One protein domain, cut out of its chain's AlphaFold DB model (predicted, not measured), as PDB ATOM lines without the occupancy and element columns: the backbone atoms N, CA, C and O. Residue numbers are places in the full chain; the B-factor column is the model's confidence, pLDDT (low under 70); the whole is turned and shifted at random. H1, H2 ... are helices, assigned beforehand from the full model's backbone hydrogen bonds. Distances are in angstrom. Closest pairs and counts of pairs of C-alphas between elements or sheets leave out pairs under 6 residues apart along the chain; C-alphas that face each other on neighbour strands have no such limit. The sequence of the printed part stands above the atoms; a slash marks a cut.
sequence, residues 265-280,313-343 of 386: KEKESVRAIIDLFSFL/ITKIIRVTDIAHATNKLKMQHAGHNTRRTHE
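AT A GLANCE: This is residues 265 to 280 and 313 to 343 of the 386 residues of an uncharacterized protein of Eumeta variegata (UniProt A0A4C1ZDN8). What shape is this? Two helices lie side by side, H1 packed on the earlier part of the longer H2, while residues 330 to 343 of H2 stick out as a free arm. What is printed? The printed part has 47 residues with two named helices, H1 then H2, no named strand, class all helix. It is only just extended, close to loose, with a radius of gyration of the C-alphas of 14.5 A and spans of 48 by 16 by 10 A.

IN THESE COORDINATES: Where is H1? H1, residues 265 to 280, measures 22.5 A from C-alpha 265 at (267.261, 176.251, 241.809) to C-alpha 280. Where is H2? H2, residues 313 to 343, measures 45.6 A and ends with C-alpha 343 at (290.497, 180.719, 257.996).

HOW THE PARTS SIT: Where do they meet? H2 touches H1 with residues 315 to 326 alone; the closest C-alphas, of Ser 269 and Ile 322, are 5.8 A apart. How do they run? Opposite ways, at a shallow tilt of 24 degrees. Are their backbones bonded? In H1 and H2 every O i to N i+4 pair is within hydrogen-bond range.

THE WHOLE: What is farthest apart? The C-alphas of Leu 280 and Glu 343, at 48.7 A. Is there a cut? Residues 281 to 312 are not printed; C-alphas 280 and 313 are 12.6 A apart across it. Where is confidence low? Residues 339 to 343 have pLDDT under 70.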
ATOM      1  N   LYS A 265     267.767 177.595 241.488       94.38
ATOM      2  CA  LYS A 265     267.261 176.251 241.809       94.38
ATOM      3  C   LYS A 265     266.129 176.267 242.830       94.38
ATOM      4  O   LYS A 265     265.156 175.535 242.667       94.38
ATOM      5  N   GLU A 266     266.183 177.154 243.819       94.12
ATOM      6  CA  GLU A 266     265.073 177.347 244.754       94.12
ATOM      7  C   GLU A 266     263.809 177.833 244.031       94.12
ATOM      8  O   GLU A 266     262.731 177.275 244.243       94.12
ATOM      9  N   LYS A 267     263.930 178.783 243.094       95.62
ATOM     10  CA  LYS A 267     262.797 179.214 242.254       95.62
ATOM     11  C   LYS A 267     262.242 178.078 241.392       95.62
ATOM     12  O   LYS A 267     261.024 177.956 241.260       95.62
ATOM     13  N   GLU A 268     263.111 177.239 240.829       95.38
ATOM     14  CA  GLU A 268     262.703 176.057 240.061       95.38
ATOM     15  C   GLU A 268     261.932 175.056 240.939       95.38
ATOM     16  O   GLU A 268     260.885 174.556 240.526       95.38
ATOM     17  N   SER A 269     262.388 174.827 242.176       92.69
ATOM     18  CA  SER A 269     261.728 173.931 243.134       92.69
ATOM     19  C   SER A 269     260.322 174.407 243.503       92.69
ATOM     20  O   SER A 269     259.368 173.631 243.449       92.69
ATOM     21  N   VAL A 270     260.166 175.704 243.783       94.00
ATOM     22  CA  VAL A 270     258.871 176.311 244.110       94.00
ATOM     23  C   VAL A 270     257.920 176.195 242.924       94.00
ATOM     24  O   VAL A 270     256.761 175.826 243.104       94.00
ATOM     25  N   ARG A 271     258.406 176.438 241.702       94.44
ATOM     26  CA  ARG A 271     257.595 176.299 240.489       94.44
ATOM     27  C   ARG A 271     257.133 174.858 240.271       94.44
ATOM     28  O   ARG A 271     255.949 174.644 240.042       94.44
ATOM     29  N   ALA A 272     258.024 173.879 240.420       93.25
ATOM     30  CA  ALA A 272     257.675 172.466 240.275       93.25
ATOM     31  C   ALA A 272     256.636 172.010 241.318       93.25
ATOM     32  O   ALA A 272     255.722 171.253 240.995       93.25
ATOM     33  N   ILE A 273     256.736 172.512 242.554       92.50
ATOM     34  CA  ILE A 273     255.749 172.259 243.612       92.50
ATOM     35  C   ILE A 273     254.395 172.889 243.254       92.50
ATOM     36  O   ILE A 273     253.370 172.217 243.349       92.50
ATOM     37  N   ILE A 274     254.372 174.148 242.802       95.00
ATOM     38  CA  ILE A 274     253.139 174.829 242.372       95.00
ATOM     39  C   ILE A 274     252.483 174.094 241.199       95.00
ATOM     40  O   ILE A 274     251.264 173.915 241.204       95.00
ATOM     41  N   ASP A 275     253.264 173.628 240.226       91.81
ATOM     42  CA  ASP A 275     252.759 172.867 239.082       91.81
ATOM     43  C   ASP A 275     252.150 171.532 239.533       91.81
ATOM     44  O   ASP A 275     251.067 171.157 239.076       91.81
ATOM     45  N   LEU A 276     252.789 170.839 240.485       92.56
ATOM     46  CA  LEU A 276     252.255 169.614 241.081       92.56
ATOM     47  C   LEU A 276     250.936 169.884 241.823       92.56
ATOM     48  O   LEU A 276     249.956 169.170 241.611       92.56
ATOM     49  N   PHE A 277     250.867 170.937 242.642       92.00
ATOM     50  CA  PHE A 277     249.635 171.321 243.339       92.00
ATOM     51  C   PHE A 277     248.521 171.730 242.373       92.00
ATOM     52  O   PHE A 277     247.377 171.309 242.541       92.00
ATOM     53  N   SER A 278     248.837 172.510 241.341       91.81
ATOM     54  CA  SER A 278     247.882 172.928 240.309       91.81
ATOM     55  C   SER A 278     247.335 171.720 239.554       91.81
ATOM     56  O   SER A 278     246.132 171.604 239.316       91.81
ATOM     57  N   PHE A 279     248.197 170.756 239.248       89.94
ATOM     58  CA  PHE A 279     247.807 169.512 238.607       89.94
ATOM     59  C   PHE A 279     246.884 168.656 239.492       89.94
ATOM     60  O   PHE A 279     245.830 168.205 239.033       89.94
ATOM     61  N   LEU A 280     247.226 168.489 240.775       87.06
ATOM     62  CA  LEU A 280     246.416 167.734 241.737       87.06
ATOM     63  C   LEU A 280     245.061 168.406 242.013       87.06
ATOM     64  O   LEU A 280     244.036 167.730 242.087       87.06
ATOM     65  N   ILE A 313     253.927 159.868 238.029       87.81
ATOM     66  CA  ILE A 313     255.230 159.385 238.484       87.81
ATOM     67  C   ILE A 313     256.339 160.314 237.974       87.81
ATOM     68  O   ILE A 313     257.189 160.739 238.754       87.81
ATOM     69  N   THR A 314     256.278 160.734 236.707       90.88
ATOM     70  CA  THR A 314     257.274 161.643 236.113       90.88
ATOM     71  C   THR A 314     257.324 163.000 236.826       90.88
ATOM     72  O   THR A 314     258.403 163.518 237.113       90.88
ATOM     73  N   LYS A 315     256.165 163.583 237.160       89.88
ATOM     74  CA  LYS A 315     256.097 164.868 237.879       89.88
ATOM     75  C   LYS A 315     256.633 164.765 239.309       89.88
ATOM     76  O   LYS A 315     257.340 165.669 239.752       89.88
ATOM     77  N   ILE A 316     256.348 163.664 240.006       89.19
ATOM     78  CA  ILE A 316     256.857 163.410 241.364       89.19
ATOM     79  C   ILE A 316     258.379 163.213 241.351       89.19
ATOM     80  O   ILE A 316     259.080 163.814 242.170       89.19
ATOM     81  N   ILE A 317     258.905 162.436 240.399       92.25
ATOM     82  CA  ILE A 317     260.352 162.236 240.224       92.25
ATOM     83  C   ILE A 317     261.039 163.581 239.981       92.25
ATOM     84  O   ILE A 317     261.982 163.921 240.690       92.25
ATOM     85  N   ARG A 318     260.495 164.416 239.086       91.56
ATOM     86  CA  ARG A 318     261.071 165.733 238.785       91.56
ATOM     87  C   ARG A 318     261.153 166.649 240.010       91.56
ATOM     88  O   ARG A 318     262.170 167.311 240.205       91.56
ATOM     89  N   VAL A 319     260.111 166.699 240.844       91.69
ATOM     90  CA  VAL A 319     260.138 167.480 242.099       91.69
ATOM     91  C   VAL A 319     261.215 166.946 243.045       91.69
ATOM     92  O   VAL A 319     261.949 167.730 243.651       91.69
ATOM     93  N   THR A 320     261.348 165.623 243.130       90.56
ATOM     94  CA  THR A 320     262.337 164.953 243.985       90.56
ATOM     95  C   THR A 320     263.769 165.246 243.528       90.56
ATOM     96  O   THR A 320     264.616 165.597 244.350       90.56
ATOM     97  N   ASP A 321     264.030 165.200 242.222       92.69
ATOM     98  CA  ASP A 321     265.343 165.495 241.641       92.69
ATOM     99  C   ASP A 321     265.756 166.952 241.865       92.69
ATOM    100  O   ASP A 321     266.899 167.234 242.237       92.69
ATOM    101  N   ILE A 322     264.819 167.894 241.702       91.69
ATOM    102  CA  ILE A 322     265.075 169.318 241.952       91.69
ATOM    103  C   ILE A 322     265.366 169.557 243.441       91.69
ATOM    104  O   ILE A 322     266.301 170.292 243.780       91.69
ATOM    105  N   ALA A 323     264.612 168.919 244.340       89.81
ATOM    106  CA  ALA A 323     264.848 169.005 245.779       89.81
ATOM    107  C   ALA A 323     266.230 168.446 246.162       89.81
ATOM    108  O   ALA A 323     266.986 169.086 246.898       89.81
ATOM    109  N   HIS A 324     266.603 167.294 245.602       92.94
ATOM    110  CA  HIS A 324     267.914 166.688 245.815       92.94
ATOM    111  C   HIS A 324     269.057 167.580 245.294       92.94
ATOM    112  O   HIS A 324     270.033 167.815 246.012       92.94
ATOM    113  N   ALA A 325     268.924 168.143 244.089       91.81
ATOM    114  CA  ALA A 325     269.901 169.078 243.525       91.81
ATOM    115  C   ALA A 325     270.073 170.332 244.400       91.81
ATOM    116  O   ALA A 325     271.197 170.765 244.661       91.81
ATOM    117  N   THR A 326     268.966 170.872 244.915       92.56
ATOM    118  CA  THR A 326     268.968 172.045 245.799       92.56
ATOM    119  C   THR A 326     269.685 171.738 247.115       92.56
ATOM    120  O   THR A 326     270.543 172.506 247.550       92.56
ATOM    121  N   ASN A 327     269.415 170.581 247.724       91.44
ATOM    122  CA  ASN A 327     270.093 170.150 248.949       91.44
ATOM    123  C   ASN A 327     271.597 169.938 248.736       91.44
ATOM    124  O   ASN A 327     272.401 170.338 249.580       91.44
ATOM    125  N   LYS A 328     272.000 169.382 247.589       94.31
ATOM    126  CA  LYS A 328     273.417 169.224 247.236       94.31
ATOM    127  C   LYS A 328     274.137 170.575 247.148       94.31
ATOM    128  O   LYS A 328     275.216 170.714 247.723       94.31
ATOM    129  N   LEU A 329     273.529 171.576 246.506       92.25
ATOM    130  CA  LEU A 329     274.081 172.936 246.437       92.25
ATOM    131  C   LEU A 329     274.159 173.594 247.822       92.25
ATOM    132  O   LEU A 329     275.174 174.209 248.152       92.25
ATOM    133  N   LYS A 330     273.147 173.404 248.681       93.12
ATOM    134  CA  LYS A 330     273.176 173.894 250.073       93.12
ATOM    135  C   LYS A 330     274.336 173.300 250.867       93.12
ATOM    136  O   LYS A 330     275.024 174.031 251.577       93.12
ATOM    137  N   MET A 331     274.597 172.002 250.712       91.12
ATOM    138  CA  MET A 331     275.724 171.326 251.366       91.12
ATOM    139  C   MET A 331     277.077 171.836 250.856       91.12
ATOM    140  O   MET A 331     277.983 172.072 251.655       91.12
ATOM    141  N   GLN A 332     277.212 172.072 249.548       90.38
ATOM    142  CA  GLN A 332     278.423 172.666 248.969       90.38
ATOM    143  C   GLN A 332     278.659 174.092 249.486       90.38
ATOM    144  O   GLN A 332     279.773 174.431 249.892       90.38
ATOM    145  N   HIS A 333     277.605 174.907 249.555       89.62
ATOM    146  CA  HIS A 333     277.675 176.266 250.085       89.62
ATOM    147  C   HIS A 333     278.042 176.286 251.583       89.62
ATOM    148  O   HIS A 333     278.903 177.057 252.013       89.62
ATOM    149  N   ALA A 334     277.464 175.381 252.380       87.44
ATOM    150  CA  ALA A 334     277.810 175.220 253.794       87.44
ATOM    151  C   ALA A 334     279.272 174.771 253.997       87.44
ATOM    152  O   ALA A 334     279.958 175.276 254.892       87.44
ATOM    153  N   GLY A 335     279.782 173.880 253.139       88.38
ATOM    154  CA  GLY A 335     281.186 173.452 253.142       88.38
ATOM    155  C   GLY A 335     282.165 174.592 252.833       88.38
ATOM    156  O   GLY A 335     283.199 174.730 253.488       88.38
ATOM    157  N   HIS A 336     281.821 175.475 251.893       78.62
ATOM    158  CA  HIS A 336     282.648 176.646 251.589       78.62
ATOM    159  C   HIS A 336     282.658 177.682 252.724       78.62
ATOM    160  O   HIS A 336     283.716 178.236 253.039       78.62
ATOM    161  N   ASN A 337     281.522 177.908 253.388       73.75
ATOM    162  CA  ASN A 337     281.436 178.866 254.495       73.75
ATOM    163  C   ASN A 337     282.113 178.367 255.780       73.75
ATOM    164  O   ASN A 337     282.740 179.150 256.495       73.75
ATOM    165  N   THR A 338     282.070 177.064 256.060       73.38
ATOM    166  CA  THR A 338     282.815 176.474 257.188       73.38
ATOM    167  C   THR A 338     284.329 176.551 256.971       73.38
ATOM    168  O   THR A 338     285.064 176.900 257.894       73.38
ATOM    169  N   ARG A 339     284.813 176.358 255.737       67.19
ATOM    170  CA  ARG A 339     286.239 176.529 255.409       67.19
ATOM    171  C   ARG A 339     286.707 177.984 255.548       67.19
ATOM    172  O   ARG A 339     287.731 178.233 256.176       67.19
ATOM    173  N   ARG A 340     285.913 178.949 255.065       64.81
ATOM    174  CA  ARG A 340     286.207 180.388 255.221       64.81
ATOM    175  C   ARG A 340     286.169 180.857 256.677       64.81
ATOM    176  O   ARG A 340     286.962 181.704 257.063       64.81
ATOM    177  N   THR A 341     285.283 180.304 257.506       60.84
ATOM    178  CA  THR A 341     285.208 180.664 258.936       60.84
ATOM    179  C   THR A 341     286.337 180.054 259.771       60.84
ATOM    180  O   THR A 341     286.740 180.660 260.763       60.84
ATOM    181  N   HIS A 342     286.900 178.910 259.364       56.00
ATOM    182  CA  HIS A 342     288.129 178.376 259.962       56.00
ATOM    183  C   HIS A 342     289.379 179.190 259.587       56.00
ATOM    184  O   HIS A 342     290.264 179.337 260.426       56.00
ATOM    185  N   GLU A 343     289.427 179.787 258.391       55.66
ATOM    186  CA  GLU A 343     290.497 180.719 257.996       55.66
ATOM    187  C   GLU A 343     290.329 182.113 258.636       55.66
ATOM    188  O   GLU A 343     291.310 182.717 259.063       55.66
TER     189      GLU A 343